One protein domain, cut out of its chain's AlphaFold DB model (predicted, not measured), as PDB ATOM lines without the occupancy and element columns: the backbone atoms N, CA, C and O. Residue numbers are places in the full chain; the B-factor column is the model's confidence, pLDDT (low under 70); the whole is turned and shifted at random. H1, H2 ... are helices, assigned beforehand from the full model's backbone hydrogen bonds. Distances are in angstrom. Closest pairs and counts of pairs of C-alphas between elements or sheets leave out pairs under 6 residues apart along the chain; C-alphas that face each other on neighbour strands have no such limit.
ATOM      1  N   GLU A   2     -24.902 -39.814  23.579       82.56
ATOM      2  CA  GLU A   2     -26.161 -40.501  23.235       82.56
ATOM      3  C   GLU A   2     -27.335 -40.170  24.171       82.56
ATOM      4  O   GLU A   2     -28.377 -39.733  23.697       82.56
ATOM      5  N   LYS A   3     -27.141 -40.222  25.499       85.31
ATOM      6  CA  LYS A   3     -28.164 -39.775  26.469       85.31
ATOM      7  C   LYS A   3     -28.623 -38.323  26.259       85.31
ATOM      8  O   LYS A   3     -29.783 -38.015  26.492       85.31
ATOM      9  N   ARG A   4     -27.722 -37.424  25.829       85.06
ATOM     10  CA  ARG A   4     -28.055 -36.019  25.521       85.06
ATOM     11  C   ARG A   4     -28.907 -35.926  24.260       85.06
ATOM     12  O   ARG A   4     -29.847 -35.144  24.237       85.06
ATOM     13  N   ASN A   5     -28.595 -36.735  23.253       81.88
ATOM     14  CA  ASN A   5     -29.349 -36.783  22.002       81.88
ATOM     15  C   ASN A   5     -30.753 -37.368  22.219       81.88
ATOM     16  O   ASN A   5     -31.711 -36.861  21.656       81.88
ATOM     17  N   ALA A   6     -30.885 -38.364  23.098       86.00
ATOM     18  CA  ALA A   6     -32.166 -38.944  23.499       86.00
ATOM     19  C   ALA A   6     -32.945 -38.101  24.533       86.00
ATOM     20  O   ALA A   6     -33.910 -38.592  25.107       86.00
ATOM     21  N   GLN A   7     -32.499 -36.871  24.833       84.12
ATOM     22  CA  GLN A   7     -33.079 -35.980  25.856       84.12
ATOM     23  C   GLN A   7     -33.199 -36.602  27.266       84.12
ATOM     24  O   GLN A   7     -33.888 -36.076  28.132       84.12
ATOM     25  N   ALA A   8     -32.464 -37.682  27.529       90.62
ATOM     26  CA  ALA A   8     -32.487 -38.450  28.771       90.62
ATOM     27  C   ALA A   8     -31.274 -38.151  29.677       90.62
ATOM     28  O   ALA A   8     -30.934 -38.936  30.561       90.62
ATOM     29  N   ILE A   9     -30.556 -37.051  29.426       91.94
ATOM     30  CA  ILE A   9     -29.360 -36.673  30.186       91.94
ATOM     31  C   ILE A   9     -29.728 -35.830  31.408       91.94
ATOM     32  O   ILE A   9     -30.455 -34.845  31.296       91.94
ATOM     33  N   SER A  10     -29.176 -36.162  32.575       93.19
ATOM     34  CA  SER A  10     -29.325 -35.311  33.761       93.19
ATOM     35  C   SER A  10     -28.452 -34.050  33.676       93.19
ATOM     36  O   SER A  10     -27.407 -34.035  33.017       93.19
ATOM     37  N   SER A  11     -28.808 -32.994  34.415       91.50
ATOM     38  CA  SER A  11     -28.048 -31.730  34.439       91.50
ATOM     39  C   SER A  11     -26.576 -31.922  34.833       91.50
ATOM     40  O   SER A  11     -25.683 -31.307  34.248       91.50
ATOM     41  N   LYS A  12     -26.298 -32.837  35.774       92.62
ATOM     42  CA  LYS A  12     -24.934 -33.165  36.225       92.62
ATOM     43  C   LYS A  12     -24.123 -33.871  35.137       92.62
ATOM     44  O   LYS A  12     -22.949 -33.560  34.938       92.62
ATOM     45  N   GLU A  13     -24.732 -34.821  34.431       91.31
ATOM     46  CA  GLU A  13     -24.090 -35.516  33.310       91.31
ATOM     47  C   GLU A  13     -23.848 -34.565  32.133       91.31
ATOM     48  O   GLU A  13     -22.796 -34.631  31.498       91.31
ATOM     49  N   ASN A  14     -24.777 -33.640  31.872       91.56
ATOM     50  CA  ASN A  14     -24.637 -32.657  30.804       91.56
ATOM     51  C   ASN A  14     -23.483 -31.677  31.062       91.56
ATOM     52  O   ASN A  14     -22.724 -31.356  30.144       91.56
ATOM     53  N   TRP A  15     -23.301 -31.247  32.313       92.94
ATOM     54  CA  TRP A  15     -22.172 -30.397  32.688       92.94
ATOM     55  C   TRP A  15     -20.829 -31.113  32.492       92.94
ATOM     56  O   TRP A  15     -19.951 -30.598  31.797       92.94
ATOM     57  N   LYS A  16     -20.704 -32.354  32.987       93.88
ATOM     58  CA  LYS A  16     -19.507 -33.188  32.768       93.88
ATOM     59  C   LYS A  16     -19.208 -33.390  31.284       93.88
ATOM     60  O   LYS A  16     -18.062 -33.267  30.857       93.88
ATOM     61  N   LEU A  17     -20.238 -33.676  30.488       90.75
ATOM     62  CA  LEU A  17     -20.103 -33.848  29.046       90.75
ATOM     63  C   LEU A  17     -19.615 -32.561  28.368       90.75
ATOM     64  O   LEU A  17     -18.758 -32.618  27.490       90.75
ATOM     65  N   SER A  18     -20.131 -31.407  28.788       89.00
ATOM     66  CA  SER A  18     -19.734 -30.106  28.242       89.00
ATOM     67  C   SER A  18     -18.263 -29.797  28.527       89.00
ATOM     68  O   SER A  18     -17.540 -29.403  27.614       89.00
ATOM     69  N   MET A  19     -17.786 -30.074  29.746       92.44
ATOM     70  CA  MET A  19     -16.360 -29.954  30.079       92.44
ATOM     71  C   MET A  19     -15.498 -30.920  29.259       92.44
ATOM     72  O   MET A  19     -14.463 -30.531  28.720       92.44
ATOM     73  N   HIS A  20     -15.939 -32.171  29.104       91.81
ATOM     74  CA  HIS A  20     -15.203 -33.168  28.328       91.81
ATOM     75  C   HIS A  20     -15.041 -32.758  26.855       91.81
ATOM     76  O   HIS A  20     -13.951 -32.875  26.297       91.81
ATOM     77  N   LEU A  21     -16.096 -32.225  26.229       89.06
ATOM     78  CA  LEU A  21     -16.055 -31.742  24.842       89.06
ATOM     79  C   LEU A  21     -15.133 -30.527  24.649       89.06
ATOM     80  O   LEU A  21     -14.698 -30.263  23.526       89.06
ATOM     81  N   MET A  22     -14.826 -29.791  25.719       87.56
ATOM     82  CA  MET A  22     -13.876 -28.681  25.677       87.56
ATOM     83  C   MET A  22     -12.428 -29.175  25.562       87.56
ATOM     84  O   MET A  22     -11.630 -28.563  24.854       87.56
ATOM     85  N   ILE A  23     -12.113 -30.299  26.210       91.69
ATOM     86  CA  ILE A  23     -10.753 -30.848  26.311       91.69
ATOM     87  C   ILE A  23     -10.486 -31.872  25.196       91.69
ATOM     88  O   ILE A  23      -9.415 -31.885  24.588       91.69
ATOM     89  N   CYS A  24     -11.464 -32.721  24.878       91.94
ATOM     90  CA  CYS A  24     -11.292 -33.803  23.916       91.94
ATOM     91  C   CYS A  24     -11.578 -33.347  22.476       91.94
ATOM     92  O   CYS A  24     -12.732 -33.233  22.051       91.94
ATOM     93  N   LYS A  25     -10.513 -33.149  21.686       86.69
ATOM     94  CA  LYS A  25     -10.598 -32.764  20.262       86.69
ATOM     95  C   LYS A  25     -11.397 -33.765  19.415       86.69
ATOM     96  O   LYS A  25     -12.193 -33.345  18.578       86.69
ATOM     97  N   TRP A  26     -11.237 -35.065  19.661       89.44
ATOM     98  CA  TRP A  26     -11.948 -36.124  18.935       89.44
ATOM     99  C   TRP A  26     -13.450 -36.091  19.200       89.44
ATOM    100  O   TRP A  26     -14.245 -36.033  18.264       89.44
ATOM    101  N   CYS A  27     -13.852 -36.031  20.472       88.06
ATOM    102  CA  CYS A  27     -15.266 -35.936  20.825       88.06
ATOM    103  C   CYS A  27     -15.883 -34.617  20.345       88.06
ATOM    104  O   CYS A  27     -17.040 -34.605  19.937       88.06
ATOM    105  N   LYS A  28     -15.112 -33.523  20.307       88.06
ATOM    106  CA  LYS A  28     -15.543 -32.252  19.708       88.06
ATOM    107  C   LYS A  28     -15.809 -32.384  18.206       88.06
ATOM    108  O   LYS A  28     -16.830 -31.889  17.732       88.06
ATOM    109  N   MET A  29     -14.924 -33.056  17.469       87.81
ATOM    110  CA  MET A  29     -15.096 -33.332  16.036       87.81
ATOM    111  C   MET A  29     -16.323 -34.219  15.788       87.81
ATOM    112  O   MET A  29     -17.167 -33.893  14.958       87.81
ATOM    113  N   TYR A  30     -16.462 -35.296  16.562       85.44
ATOM    114  CA  TYR A  30     -17.601 -36.208  16.479       85.44
ATOM    115  C   TYR A  30     -18.929 -35.493  16.774       85.44
ATOM    116  O   TYR A  30     -19.872 -35.585  15.991       85.44
ATOM    117  N   ASN A  31     -18.982 -34.680  17.836       85.06
ATOM    118  CA  ASN A  31     -20.165 -33.888  18.176       85.06
ATOM    119  C   ASN A  31     -20.514 -32.861  17.085       85.06
ATOM    120  O   ASN A  31     -21.688 -32.651  16.794       85.06
ATOM    121  N   LYS A  32     -19.511 -32.240  16.445       85.12
ATOM    122  CA  LYS A  32     -19.731 -31.354  15.289       85.12
ATOM    123  C   LYS A  32     -20.306 -32.106  14.089       85.12
ATOM    124  O   LYS A  32     -21.237 -31.601  13.472       85.12
ATOM    125  N   LYS A  33     -19.793 -33.303  13.775       84.75
ATOM    126  CA  LYS A  33     -20.321 -34.141  12.684       84.75
ATOM    127  C   LYS A  33     -21.800 -34.465  12.913       84.75
ATOM    128  O   LYS A  33     -22.603 -34.306  12.002       84.75
ATOM    129  N   LEU A  34     -22.160 -34.845  14.141       81.69
ATOM    130  CA  LEU A  34     -23.552 -35.106  14.513       81.69
ATOM    131  C   LEU A  34     -24.432 -33.852  14.423       81.69
ATOM    132  O   LEU A  34     -25.529 -33.929  13.887       81.69
ATOM    133  N   ALA A  35     -23.951 -32.695  14.885       82.38
ATOM    134  CA  ALA A  35     -24.705 -31.442  14.809       82.38
ATOM    135  C   ALA A  35     -24.960 -30.985  13.361       82.38
ATOM    136  O   ALA A  35     -26.025 -30.443  13.066       82.38
ATOM    137  N   LEU A  36     -24.006 -31.216  12.451       80.88
ATOM    138  CA  LEU A  36     -24.191 -30.937  11.025       80.88
ATOM    139  C   LEU A  36     -25.273 -31.827  10.419       80.88
ATOM    140  O   LEU A  36     -26.137 -31.316   9.712       80.88
ATOM    141  N   LEU A  37     -25.258 -33.128  10.731       79.50
ATOM    142  CA  LEU A  37     -26.327 -34.034  10.314       79.50
ATOM    143  C   LEU A  37     -27.670 -33.548  10.868       79.50
ATOM    144  O   LEU A  37     -28.569 -33.265  10.088       79.50
ATOM    145  N   ASP A  38     -27.781 -33.319  12.176       80.00
ATOM    146  CA  ASP A  38     -29.024 -32.858  12.811       80.00
ATOM    147  C   ASP A  38     -29.571 -31.562  12.181       80.00
ATOM    148  O   ASP A  38     -30.772 -31.426  11.955       80.00
ATOM    149  N   THR A  39     -28.687 -30.631  11.810       78.88
ATOM    150  CA  THR A  39     -29.061 -29.369  11.149       78.88
ATOM    151  C   THR A  39     -29.543 -29.586   9.716       78.88
ATOM    152  O   THR A  39     -30.540 -28.991   9.314       78.88
ATOM    153  N   LEU A  40     -28.869 -30.439   8.937       76.75
ATOM    154  CA  LEU A  40     -29.290 -30.776   7.572       76.75
ATOM    155  C   LEU A  40     -30.646 -31.479   7.572       76.75
ATOM    156  O   LEU A  40     -31.508 -31.150   6.759       76.75
ATOM    157  N   PHE A  41     -30.853 -32.397   8.513       74.81
ATOM    158  CA  PHE A  41     -32.130 -33.066   8.714       74.81
ATOM    159  C   PHE A  41     -33.228 -32.082   9.092       74.81
ATOM    160  O   PHE A  41     -34.250 -32.042   8.421       74.81
ATOM    161  N   LYS A  42     -33.017 -31.251  10.119       73.38
ATOM    162  CA  LYS A  42     -33.999 -30.243  10.540       73.38
ATOM    163  C   LYS A  42     -34.327 -29.258   9.432       73.38
ATOM    164  O   LYS A  42     -35.496 -28.956   9.242       73.38
ATOM    165  N   LYS A  43     -33.326 -28.795   8.680       70.19
ATOM    166  CA  LYS A  43     -33.551 -27.918   7.530       70.19
ATOM    167  C   LYS A  43     -34.366 -28.630   6.457       70.19
ATOM    168  O   LYS A  43     -35.355 -28.081   6.004       70.19
ATOM    169  N   THR A  44     -34.010 -29.868   6.120       66.56
ATOM    170  CA  THR A  44     -34.756 -30.644   5.123       66.56
ATOM    171  C   THR A  44     -36.184 -30.918   5.571       66.56
ATOM    172  O   THR A  44     -37.066 -30.886   4.735       66.56
ATOM    173  N   LEU A  45     -36.423 -31.180   6.858       64.50
ATOM    174  CA  LEU A  45     -37.761 -31.412   7.408       64.50
ATOM    175  C   LEU A  45     -38.584 -30.118   7.487       64.50
ATOM    176  O   LEU A  45     -39.759 -30.131   7.145       64.50
ATOM    177  N   SER A  46     -37.967 -29.001   7.874       63.59
ATOM    178  CA  SER A  46     -38.626 -27.693   7.996       63.59
ATOM    179  C   SER A  46     -38.935 -27.052   6.639       63.59
ATOM    180  O   SER A  46     -39.994 -26.461   6.474       63.59
ATOM    181  N   GLU A  47     -38.057 -27.212   5.646       59.12
ATOM    182  CA  GLU A  47     -38.285 -26.777   4.255       59.12
ATOM    183  C   GLU A  47     -39.375 -27.620   3.568       59.12
ATOM    184  O   GLU A  47     -39.973 -27.219   2.578       59.12
ATOM    185  N   LYS A  48     -39.649 -28.795   4.134       55.28
ATOM    186  CA  LYS A  48     -40.651 -29.747   3.685       55.28
ATOM    187  C   LYS A  48     -41.998 -29.558   4.411       55.28
ATOM    188  O   LYS A  48     -43.036 -29.768   3.800       55.28
ATOM    189  N   GLU A  49     -42.039 -29.081   5.658       53.16
ATOM    190  CA  GLU A  49     -43.293 -28.836   6.406       53.16
ATOM    191  C   GLU A  49     -44.312 -27.937   5.680       53.16
ATOM    192  O   GLU A  49     -45.508 -28.052   5.938       53.16
ATOM    193  N   SER A  50     -43.879 -27.097   4.733       55.75
ATOM    194  CA  SER A  50     -44.786 -26.307   3.898       55.75
ATOM    195  C   SER A  50     -45.468 -27.088   2.759       55.75
ATOM    196  O   SER A  50     -46.452 -26.578   2.236       55.75
ATOM    197  N   GLU A  51     -45.001 -28.291   2.370       56.38
ATOM    198  CA  GLU A  51     -45.531 -29.032   1.200       56.38
ATOM    199  C   GLU A  51     -45.155 -30.547   1.102       56.38
ATOM    200  O   GLU A  51     -44.992 -31.075   0.005       56.38
ATOM    201  N   ILE A  52     -45.004 -31.303   2.203       55.28
ATOM    202  CA  ILE A  52     -44.598 -32.734   2.120       55.28
ATOM    203  C   ILE A  52     -45.671 -33.628   1.495       55.28
ATOM    204  O   ILE A  52     -46.693 -33.919   2.122       55.28
ATOM    205  N   LYS A  53     -45.359 -34.210   0.333       56.94
ATOM    206  CA  LYS A  53     -45.947 -35.481  -0.108       56.94
ATOM    207  C   LYS A  53     -45.145 -36.646   0.467       56.94
ATOM    208  O   LYS A  53     -43.928 -36.585   0.610       56.94
ATOM    209  N   GLU A  54     -45.824 -37.750   0.765       59.47
ATOM    210  CA  GLU A  54     -45.230 -38.970   1.339       59.47
ATOM    211  C   GLU A  54     -44.041 -39.516   0.509       59.47
ATOM    212  O   GLU A  54     -43.090 -40.079   1.058       59.47
ATOM    213  N   SER A  55     -44.036 -39.250  -0.805       65.19
ATOM    214  CA  SER A  55     -42.936 -39.537  -1.737       65.19
ATOM    215  C   SER A  55     -41.628 -38.821  -1.384       65.19
ATOM    216  O   SER A  55     -40.554 -39.410  -1.485       65.19
ATOM    217  N   ASP A  56     -41.697 -37.585  -0.887       58.88
ATOM    218  CA  ASP A  56     -40.508 -36.792  -0.564       58.88
ATOM    219  C   ASP A  56     -39.797 -37.319   0.686       58.88
ATOM    220  O   ASP A  56     -38.587 -37.129   0.852       58.88
ATOM    221  N   ILE A  57     -40.529 -37.976   1.590       67.44
ATOM    222  CA  ILE A  57     -39.957 -38.640   2.770       67.44
ATOM    223  C   ILE A  57     -39.199 -39.906   2.344       67.44
ATOM    224  O   ILE A  57     -38.114 -40.173   2.868       67.44
ATOM    225  N   GLN A  58     -39.738 -40.665   1.385       66.38
ATOM    226  CA  GLN A  58     -39.090 -41.862   0.837       66.38
ATOM    227  C   GLN A  58     -37.799 -41.520   0.087       66.38
ATOM    228  O   GLN A  58     -36.753 -42.096   0.382       66.38
ATOM    229  N   ASP A  59     -37.820 -40.504  -0.774       70.62
ATOM    230  CA  ASP A  59     -36.621 -40.056  -1.495       70.62
ATOM    231  C   ASP A  59     -35.525 -39.551  -0.552       70.62
ATOM    232  O   ASP A  59     -34.332 -39.745  -0.795       70.62
ATOM    233  N   PHE A  60     -35.910 -38.935   0.567       67.81
ATOM    234  CA  PHE A  60     -34.956 -38.529   1.593       67.81
ATOM    235  C   PHE A  60     -34.317 -39.729   2.297       67.81
ATOM    236  O   PHE A  60     -33.097 -39.749   2.463       67.81
ATOM    237  N   LYS A  61     -35.111 -40.739   2.679       68.88
ATOM    238  CA  LYS A  61     -34.581 -41.988   3.248       68.88
ATOM    239  C   LYS A  61     -33.601 -42.655   2.284       68.88
ATOM    240  O   LYS A  61     -32.501 -42.996   2.711       68.88
ATOM    241  N   ASN A  62     -33.955 -42.749   1.005       73.19
ATOM    242  CA  ASN A  62     -33.108 -43.364  -0.016       73.19
ATOM    243  C   ASN A  62     -31.776 -42.617  -0.180       73.19
ATOM    244  O   ASN A  62     -30.720 -43.227  -0.047       73.19
ATOM    245  N   ARG A  63     -31.800 -41.283  -0.323       69.94
ATOM    246  CA  ARG A  63     -30.571 -40.465  -0.434       69.94
ATOM    247  C   ARG A  63     -29.665 -40.536   0.788       69.94
ATOM    248  O   ARG A  63     -28.470 -40.260   0.700       69.94
ATOM    249  N   MET A  64     -30.232 -40.803   1.957       69.25
ATOM    250  CA  MET A  64     -29.449 -40.970   3.170       69.25
ATOM    251  C   MET A  64     -28.844 -42.356   3.300       69.25
ATOM    252  O   MET A  64     -27.709 -42.452   3.748       69.25
ATOM    253  N   ILE A  65     -29.583 -43.399   2.914       70.44
ATOM    254  CA  ILE A  65     -29.058 -44.764   2.839       70.44
ATOM    255  C   ILE A  65     -27.887 -44.788   1.850       70.44
ATOM    256  O   ILE A  65     -26.801 -45.201   2.233       70.44
ATOM    257  N   GLU A  66     -28.033 -44.179   0.670       68.19
ATOM    258  CA  GLU A  66     -26.943 -44.031  -0.311       68.19
ATOM    259  C   GLU A  66     -25.718 -43.268   0.221       68.19
ATOM    260  O   GLU A  66     -24.604 -43.482  -0.239       68.19
ATOM    261  N   LYS A  67     -25.901 -42.348   1.177       61.81
ATOM    262  CA  LYS A  67     -24.795 -41.605   1.808       61.81
ATOM    263  C   LYS A  67     -24.195 -42.312   3.028       61.81
ATOM    264  O   LYS A  67     -23.194 -41.829   3.560       61.81
ATOM    265  N   LEU A  68     -24.843 -43.367   3.518       59.34
ATOM    266  CA  LEU A  68     -24.424 -44.157   4.675       59.34
ATOM    267  C   LEU A  68     -23.879 -45.533   4.276       59.34
ATOM    268  O   LEU A  68     -23.120 -46.098   5.064       59.34
TER     269      LEU A  68
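Overview. This is residues 2 to 68 of the 70 residues of an uncharacterized protein of Chryseobacterium rhizosphaerae (UniProt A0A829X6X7). A loose, open frame is built on one long helix, H3; H2 makes a corner with it near residue 25, and after residue 46 a short link folds back into H4, whose residues 61 to 68 stick out. Short H1 sits close to H2. The 67 printed residues, all helix by class, have H1, H2, H3 and H4 in chain order and no named strand. The whole is loose, radius of gyration of the C-alphas 15.7 A, spanning 42 by 23 by 16 A.

Along the chain. Find C-alpha 25 at (-10.598, -32.764, 20.262); from there H3, residues 25 to 46, runs 31.0 A. H2 is residues 11 to 23, 19.1 A; H1 is residues 2 to 5, 5.1 A. H4, residues 54 to 68, runs 21.7 A to C-alpha 68 at (-24.424, -44.157, 4.675).

Arrangement. H3 and H2 touch only at the corner, C-alphas of Lys 28 and Leu 21 closest at 5.2 A, at a steep tilt of 64 degrees, opposite ways. H3 and H4 are near each other, with 5 pairs of C-alphas within 10 A. H1 and H2 are close but not clearly touching, C-alphas of Arg 4 and Asn 14 closest at 7.1 A. In H2, H3 and H4 every O i to N i+4 pair is within hydrogen-bond range; H1 is too short for one.

Size, cuts and confidence. The C-alphas farthest apart, Ile 23 and Lys 53, are 44.2 A apart. The printed part has no cut and no long link. Residues 44 to 58, 60 to 61, 63 to 64 and 66 to 68 have pLDDT under 70.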